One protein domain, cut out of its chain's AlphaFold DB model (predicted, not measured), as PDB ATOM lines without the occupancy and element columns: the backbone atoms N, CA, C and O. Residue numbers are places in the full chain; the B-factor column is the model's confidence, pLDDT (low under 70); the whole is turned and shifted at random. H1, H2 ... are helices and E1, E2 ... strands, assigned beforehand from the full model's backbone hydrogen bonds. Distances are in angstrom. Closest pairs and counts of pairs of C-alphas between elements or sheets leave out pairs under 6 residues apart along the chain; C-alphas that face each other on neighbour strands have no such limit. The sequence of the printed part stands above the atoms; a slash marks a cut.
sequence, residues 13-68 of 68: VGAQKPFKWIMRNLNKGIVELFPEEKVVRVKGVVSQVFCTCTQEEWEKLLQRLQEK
ATOM      1  N   VAL A  13     -32.472 -52.469  40.303       60.31
ATOM      2  CA  VAL A  13     -33.668 -52.322  39.473       60.31
ATOM      3  C   VAL A  13     -33.504 -53.209  38.251       60.31
ATOM      4  O   VAL A  13     -32.493 -53.077  37.548       60.31
ATOM      5  N   GLY A  14     -34.483 -54.083  37.993       56.94
ATOM      6  CA  GLY A  14     -34.613 -54.789  36.719       56.94
ATOM      7  C   GLY A  14     -33.322 -55.507  36.325       56.94
ATOM      8  O   GLY A  14     -32.726 -55.191  35.299       56.94
ATOM      9  N   ALA A  15     -32.841 -56.401  37.196       51.78
ATOM     10  CA  ALA A  15     -31.680 -57.289  37.020       51.78
ATOM     11  C   ALA A  15     -30.327 -56.662  36.582       51.78
ATOM     12  O   ALA A  15     -29.374 -57.411  36.377       51.78
ATOM     13  N   GLN A  16     -30.185 -55.334  36.438       62.91
ATOM     14  CA  GLN A  16     -29.026 -54.761  35.725       62.91
ATOM     15  C   GLN A  16     -28.251 -53.646  36.437       62.91
ATOM     16  O   GLN A  16     -27.064 -53.477  36.133       62.91
ATOM     17  N   LYS A  17     -28.845 -52.857  37.348       71.25
ATOM     18  CA  LYS A  17     -28.142 -51.705  37.960       71.25
ATOM     19  C   LYS A  17     -28.358 -51.603  39.476       71.25
ATOM     20  O   LYS A  17     -29.510 -51.519  39.895       71.25
ATOM     21  N   PRO A  18     -27.282 -51.515  40.289       77.94
ATOM     22  CA  PRO A  18     -27.398 -51.354  41.738       77.94
ATOM     23  C   PRO A  18     -28.067 -50.036  42.147       77.94
ATOM     24  O   PRO A  18     -27.713 -48.977  41.621       77.94
ATOM     25  N   PHE A  19     -28.923 -50.057  43.172       77.12
ATOM     26  CA  PHE A  19     -29.595 -48.865  43.712       77.12
ATOM     27  C   PHE A  19     -28.622 -47.740  44.080       77.12
ATOM     28  O   PHE A  19     -28.849 -46.582  43.737       77.12
ATOM     29  N   LYS A  20     -27.477 -48.066  44.700       80.00
ATOM     30  CA  LYS A  20     -26.431 -47.072  45.018       80.00
ATOM     31  C   LYS A  20     -25.926 -46.335  43.773       80.00
ATOM     32  O   LYS A  20     -25.670 -45.132  43.825       80.00
ATOM     33  N   TRP A  21     -25.787 -47.043  42.652       83.38
ATOM     34  CA  TRP A  21     -25.374 -46.442  41.385       83.38
ATOM     35  C   TRP A  21     -26.484 -45.556  40.814       83.38
ATOM     36  O   TRP A  21     -26.199 -44.434  40.398       83.38
ATOM     37  N   ILE A  22     -27.736 -46.018  40.858       81.69
ATOM     38  CA  ILE A  22     -28.919 -45.261  40.418       81.69
ATOM     39  C   ILE A  22     -29.000 -43.930  41.178       81.69
ATOM     40  O   ILE A  22     -28.984 -42.866  40.565       81.69
ATOM     41  N   MET A  23     -28.936 -43.967  42.512       81.75
ATOM     42  CA  MET A  23     -28.973 -42.771  43.363       81.75
ATOM     43  C   MET A  23     -27.836 -41.785  43.097       81.75
ATOM     44  O   MET A  23     -28.046 -40.573  43.090       81.75
ATOM     45  N   ARG A  24     -26.613 -42.278  42.867       83.50
ATOM     46  CA  ARG A  24     -25.464 -41.412  42.562       83.50
ATOM     47  C   ARG A  24     -25.625 -40.688  41.223       83.50
ATOM     48  O   ARG A  24     -25.101 -39.588  41.059       83.50
ATOM     49  N   ASN A  25     -26.293 -41.323  40.267       85.12
ATOM     50  CA  ASN A  25     -26.435 -40.827  38.904       85.12
ATOM     51  C   ASN A  25     -27.753 -40.071  38.663       85.12
ATOM     52  O   ASN A  25     -27.841 -39.350  37.670       85.12
ATOM     53  N   LEU A  26     -28.708 -40.139  39.599       83.06
ATOM     54  CA  LEU A  26     -29.889 -39.269  39.632       83.06
ATOM     55  C   LEU A  26     -29.490 -37.794  39.691       83.06
ATOM     56  O   LEU A  26     -29.853 -37.016  38.817       83.06
ATOM     57  N   ASN A  27     -28.614 -37.435  40.633       81.38
ATOM     58  CA  ASN A  27     -28.099 -36.066  40.764       81.38
ATOM     59  C   ASN A  27     -27.298 -35.589  39.539       81.38
ATOM     60  O   ASN A  27     -27.030 -34.401  39.403       81.38
ATOM     61  N   LYS A  28     -26.873 -36.511  38.668       83.50
ATOM     62  CA  LYS A  28     -26.109 -36.206  37.453       83.50
ATOM     63  C   LYS A  28     -26.990 -36.101  36.205       83.50
ATOM     64  O   LYS A  28     -26.454 -35.880  35.126       83.50
ATOM     65  N   GLY A  29     -28.303 -36.329  36.320       83.00
ATOM     66  CA  GLY A  29     -29.231 -36.368  35.182       83.00
ATOM     67  C   GLY A  29     -29.027 -37.560  34.235       83.00
ATOM     68  O   GLY A  29     -29.626 -37.609  33.163       83.00
ATOM     69  N   ILE A  30     -28.177 -38.519  34.621       85.75
ATOM     70  CA  ILE A  30     -27.923 -39.763  33.877       85.75
ATOM     71  C   ILE A  30     -29.070 -40.750  34.108       85.75
ATOM     72  O   ILE A  30     -29.370 -41.569  33.247       85.75
ATOM     73  N   VAL A  31     -29.706 -40.684  35.275       87.56
ATOM     74  CA  VAL A  31     -30.840 -41.528  35.640       87.56
ATOM     75  C   VAL A  31     -32.054 -40.643  35.859       87.56
ATOM     76  O   VAL A  31     -31.948 -39.616  36.523       87.56
ATOM     77  N   GLU A  32     -33.202 -41.063  35.341       87.06
ATOM     78  CA  GLU A  32     -34.496 -40.425  35.562       87.06
ATOM     79  C   GLU A  32     -35.516 -41.458  36.034       87.06
ATOM     80  O   GLU A  32     -35.520 -42.604  35.579       87.06
ATOM     81  N   LEU A  33     -36.366 -41.046  36.972       85.62
ATOM     82  CA  LEU A  33     -37.390 -41.881  37.589       85.62
ATOM     83  C   LEU A  33     -38.761 -41.490  37.050       85.62
ATOM     84  O   LEU A  33     -39.130 -40.319  37.112       85.62
ATOM     85  N   PHE A  34     -39.513 -42.478  36.578       85.25
ATOM     86  CA  PHE A  34     -40.889 -42.336  36.115       85.25
ATOM     87  C   PHE A  34     -41.810 -43.071  37.097       85.25
ATOM     88  O   PHE A  34     -42.063 -44.263  36.918       85.25
ATOM     89  N   PRO A  35     -42.269 -42.403  38.175       80.06
ATOM     90  CA  PRO A  35     -43.050 -43.034  39.242       80.06
ATOM     91  C   PRO A  35     -44.403 -43.577  38.794       80.06
ATOM     92  O   PRO A  35     -44.834 -44.599  39.321       80.06
ATOM     93  N   GLU A  36     -45.050 -42.939  37.819       80.81
ATOM     94  CA  GLU A  36     -46.346 -43.390  37.294       80.81
ATOM     95  C   GLU A  36     -46.227 -44.749  36.593       80.81
ATOM     96  O   GLU A  36     -47.082 -45.617  36.751       80.81
ATOM     97  N   GLU A  37     -45.119 -44.960  35.882       78.38
ATOM     98  CA  GLU A  37     -44.853 -46.180  35.118       78.38
ATOM     99  C   GLU A  37     -43.978 -47.185  35.889       78.38
ATOM    100  O   GLU A  37     -43.787 -48.312  35.439       78.38
ATOM    101  N   LYS A  38     -43.437 -46.791  37.053       79.69
ATOM    102  CA  LYS A  38     -42.405 -47.525  37.814       79.69
ATOM    103  C   LYS A  38     -41.206 -47.892  36.937       79.69
ATOM    104  O   LYS A  38     -40.656 -48.989  37.019       79.69
ATOM    105  N   VAL A  39     -40.803 -46.961  36.076       81.12
ATOM    106  CA  VAL A  39     -39.693 -47.137  35.139       81.12
ATOM    107  C   VAL A  39     -38.514 -46.268  35.557       81.12
ATOM    108  O   VAL A  39     -38.660 -45.111  35.950       81.12
ATOM    109  N   VAL A  40     -37.315 -46.825  35.433       83.62
ATOM    110  CA  VAL A  40     -36.056 -46.092  35.526       83.62
ATOM    111  C   VAL A  40     -35.472 -45.950  34.132       83.62
ATOM    112  O   VAL A  40     -35.185 -46.943  33.464       83.62
ATOM    113  N   ARG A  41     -35.255 -44.710  33.695       85.25
ATOM    114  CA  ARG A  41     -34.534 -44.410  32.458       85.25
ATOM    115  C   ARG A  41     -33.076 -44.135  32.774       85.25
ATOM    116  O   ARG A  41     -32.764 -43.300  33.617       85.25
ATOM    117  N   VAL A  42     -32.183 -44.793  32.052       84.94
ATOM    118  CA  VAL A  42     -30.743 -44.558  32.098       84.94
ATOM    119  C   VAL A  42     -30.303 -43.974  30.760       84.94
ATOM    120  O   VAL A  42     -30.339 -44.647  29.729       84.94
ATOM    121  N   LYS A  43     -29.874 -42.714  30.777       82.62
ATOM    122  CA  LYS A  43     -29.260 -42.018  29.647       82.62
ATOM    123  C   LYS A  43     -27.794 -42.437  29.534       82.62
ATOM    124  O   LYS A  43     -26.952 -42.038  30.335       82.62
ATOM    125  N   GLY A  44     -27.489 -43.263  28.545       77.50
ATOM    126  CA  GLY A  44     -26.131 -43.477  28.063       77.50
ATOM    127  C   GLY A  44     -25.689 -42.351  27.122       77.50
ATOM    128  O   GLY A  44     -26.479 -41.499  26.724       77.50
ATOM    129  N   VAL A  45     -24.409 -42.364  26.742       76.00
ATOM    130  CA  VAL A  45     -23.816 -41.347  25.848       76.00
ATOM    131  C   VAL A  45     -24.416 -41.403  24.437       76.00
ATOM    132  O   VAL A  45     -24.557 -40.376  23.786       76.00
ATOM    133  N   VAL A  46     -24.786 -42.600  23.976       80.00
ATOM    134  CA  VAL A  46     -25.287 -42.860  22.611       80.00
ATOM    135  C   VAL A  46     -26.636 -43.587  22.587       80.00
ATOM    136  O   VAL A  46     -27.189 -43.820  21.518       80.00
ATOM    137  N   SER A  47     -27.181 -43.962  23.746       80.38
ATOM    138  CA  SER A  47     -28.432 -44.722  23.846       80.38
ATOM    139  C   SER A  47     -29.163 -44.441  25.155       80.38
ATOM    140  O   SER A  47     -28.572 -43.963  26.121       80.38
ATOM    141  N   GLN A  48     -30.459 -44.747  25.196       81.62
ATOM    142  CA  GLN A  48     -31.266 -44.712  26.414       81.62
ATOM    143  C   GLN A  48     -31.762 -46.124  26.718       81.62
ATOM    144  O   GLN A  48     -32.225 -46.823  25.819       81.62
ATOM    145  N   VAL A  49     -31.646 -46.542  27.976       82.56
ATOM    146  CA  VAL A  49     -32.125 -47.842  28.456       82.56
ATOM    147  C   VAL A  49     -33.258 -47.603  29.440       82.56
ATOM    148  O   VAL A  49     -33.129 -46.777  30.341       82.56
ATOM    149  N   PHE A  50     -34.356 -48.330  29.270       80.81
ATOM    150  CA  PHE A  50     -35.494 -48.306  30.179       80.81
ATOM    151  C   PHE A  50     -35.515 -49.608  30.971       80.81
ATOM    152  O   PHE A  50     -35.456 -50.693  30.395       80.81
ATOM    153  N   CYS A  51     -35.583 -49.492  32.292       79.50
ATOM    154  CA  CYS A  51     -35.694 -50.619  33.203       79.50
ATOM    155  C   CYS A  51     -37.022 -50.508  33.945       79.50
ATOM    156  O   CYS A  51     -37.253 -49.539  34.665       79.50
ATOM    157  N   THR A  52     -37.894 -51.494  33.771       80.44
ATOM    158  CA  THR A  52     -39.128 -51.624  34.548       80.44
ATOM    159  C   THR A  52     -38.805 -52.159  35.937       80.44
ATOM    160  O   THR A  52     -38.106 -53.168  36.055       80.44
ATOM    161  N   CYS A  53     -39.331 -51.509  36.970       77.44
ATOM    162  CA  CYS A  53     -39.267 -51.978  38.347       77.44
ATOM    163  C   CYS A  53     -40.541 -52.741  38.705       77.44
ATOM    164  O   CYS A  53     -41.653 -52.363  38.332       77.44
ATOM    165  N   THR A  54     -40.390 -53.766  39.530       82.94
ATOM    166  CA  THR A  54     -41.477 -54.293  40.354       82.94
ATOM    167  C   THR A  54     -41.870 -53.283  41.442       82.94
ATOM    168  O   THR A  54     -41.117 -52.357  41.757       82.94
ATOM    169  N   GLN A  55     -43.053 -53.461  42.044       80.31
ATOM    170  CA  GLN A  55     -43.510 -52.621  43.161       80.31
ATOM    171  C   GLN A  55     -42.495 -52.606  44.315       80.31
ATOM    172  O   GLN A  55     -42.173 -51.540  44.827       80.31
ATOM    173  N   GLU A  56     -41.957 -53.772  44.677       81.94
ATOM    174  CA  GLU A  56     -41.020 -53.914  45.796       81.94
ATOM    175  C   GLU A  56     -39.687 -53.191  45.532       81.94
ATOM    176  O   GLU A  56     -39.166 -52.495  46.404       81.94
ATOM    177  N   GLU A  57     -39.139 -53.303  44.316       78.00
ATOM    178  CA  GLU A  57     -37.927 -52.571  43.918       78.00
ATOM    179  C   GLU A  57     -38.154 -51.054  43.947       78.00
ATOM    180  O   GLU A  57     -37.270 -50.297  44.352       78.00
ATOM    181  N   TRP A  58     -39.342 -50.609  43.530       82.88
ATOM    182  CA  TRP A  58     -39.701 -49.196  43.529       82.88
ATOM    183  C   TRP A  58     -39.834 -48.633  44.947       82.88
ATOM    184  O   TRP A  58     -39.290 -47.573  45.244       82.88
ATOM    185  N   GLU A  59     -40.496 -49.354  45.849       84.19
ATOM    186  CA  GLU A  59     -40.636 -48.948  47.251       84.19
ATOM    187  C   GLU A  59     -39.279 -48.871  47.954       84.19
ATOM    188  O   GLU A  59     -38.986 -47.875  48.617       84.19
ATOM    189  N   LYS A  60     -38.396 -49.850  47.724       82.88
ATOM    190  CA  LYS A  60     -37.014 -49.824  48.234       82.88
ATOM    191  C   LYS A  60     -36.211 -48.643  47.688       82.88
ATOM    192  O   LYS A  60     -35.443 -48.024  48.428       82.88
ATOM    193  N   LEU A  61     -36.374 -48.315  46.403       80.81
ATOM    194  CA  LEU A  61     -35.744 -47.144  45.793       80.81
ATOM    195  C   LEU A  61     -36.212 -45.851  46.470       80.81
ATOM    196  O   LEU A  61     -35.383 -45.014  46.825       80.81
ATOM    197  N   LEU A  62     -37.527 -45.695  46.644       82.81
ATOM    198  CA  LEU A  62     -38.127 -44.514  47.264       82.81
ATOM    199  C   LEU A  62     -37.696 -44.359  48.723       82.81
ATOM    200  O   LEU A  62     -37.294 -43.264  49.114       82.81
ATOM    201  N   GLN A  63     -37.700 -45.445  49.498       83.81
ATOM    202  CA  GLN A  63     -37.238 -45.436  50.885       83.81
ATOM    203  C   GLN A  63     -35.794 -44.927  50.980       83.81
ATOM    204  O   GLN A  63     -35.491 -44.036  51.769       83.81
ATOM    205  N   ARG A  64     -34.904 -45.411  50.108       80.06
ATOM    206  CA  ARG A  64     -33.502 -44.966  50.080       80.06
ATOM    207  C   ARG A  64     -33.304 -43.530  49.607       80.06
ATOM    208  O   ARG A  64     -32.304 -42.913  49.962       80.06
ATOM    209  N   LEU A  65     -34.216 -43.005  48.790       79.38
ATOM    210  CA  LEU A  65     -34.209 -41.590  48.416       79.38
ATOM    211  C   LEU A  65     -34.632 -40.688  49.578       79.38
ATOM    212  O   LEU A  65     -34.142 -39.567  49.648       79.38
ATOM    213  N   GLN A  66     -35.510 -41.168  50.464       79.31
ATOM    214  CA  GLN A  66     -35.962 -40.439  51.653       79.31
ATOM    215  C   GLN A  66     -34.964 -40.483  52.818       79.31
ATOM    216  O   GLN A  66     -34.933 -39.555  53.616       79.31
ATOM    217  N   GLU A  67     -34.131 -41.524  52.920       75.12
ATOM    218  CA  GLU A  67     -33.075 -41.652  53.947       75.12
ATOM    219  C   GLU A  67     -31.873 -40.700  53.745       75.12
ATOM    220  O   GLU A  67     -30.857 -40.822  54.435       75.12
ATOM    221  N   LYS A  68     -31.953 -39.772  52.789       53.88
ATOM    222  CA  LYS A  68     -30.865 -38.895  52.353       53.88
ATOM    223  C   LYS A  68     -31.131 -37.444  52.733       53.88
ATOM    224  O   LYS A  68     -30.143 -36.771  53.102       53.88
TER     225      LYS A  68
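What this domain is: This is residues 13 to 68 of the 68 residues of an uncharacterized protein of Desulfofundulus salinum (UniProt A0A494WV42). A small antiparallel sheet, E1 E2 E3, has the short helix H1 standing up over E1, while the longer H2 only grazes it. The printed part has 56 residues, in the order H1 E1 E2 E3 H2, and is of mixed class. It is compact, with radius of gyration of the C-alphas 10.5 A and spans 31 by 22 by 20 A.

How they stand to each other: E1, residues 31 to 34, E2, 39 to 43, and E3, 48 to 52, form a meander, each strand the antiparallel neighbour of the one before, in two hairpins. N 32 and O 41 are 2.9 A apart, N 40 and O 51 2.8 A, within hydrogen-bond range. H1, residues 19 to 26, has a height over the sheet of 8.9 A; its closest C-alpha pair to E1 is Asn 25 and Val 31, 5.5 A. H2, residues 55 to 66, is close but not clearly touching H1, closest C-alphas Phe 19 and Leu 61, 6.7 A, at a steep tilt of 61 degrees, the same way. Every O i to N i+4 pair in H1 and H2 is within range.

Where its parts are: H1 is 10.4 A long from C-alpha 19 at (-29.595, -48.865, 43.712), E1 10.1 A, E2 12.9 A, E3 13.3 A, and H2 16.7 A to C-alpha 66 at (-35.962, -40.439, 51.653).

The domain as a whole: The C-alphas farthest apart, Val 46 and Glu 67, are 32.3 A apart. The printed part has no cut and its links are tight. Residues 13 to 16 and 68 are under 70 in pLDDT.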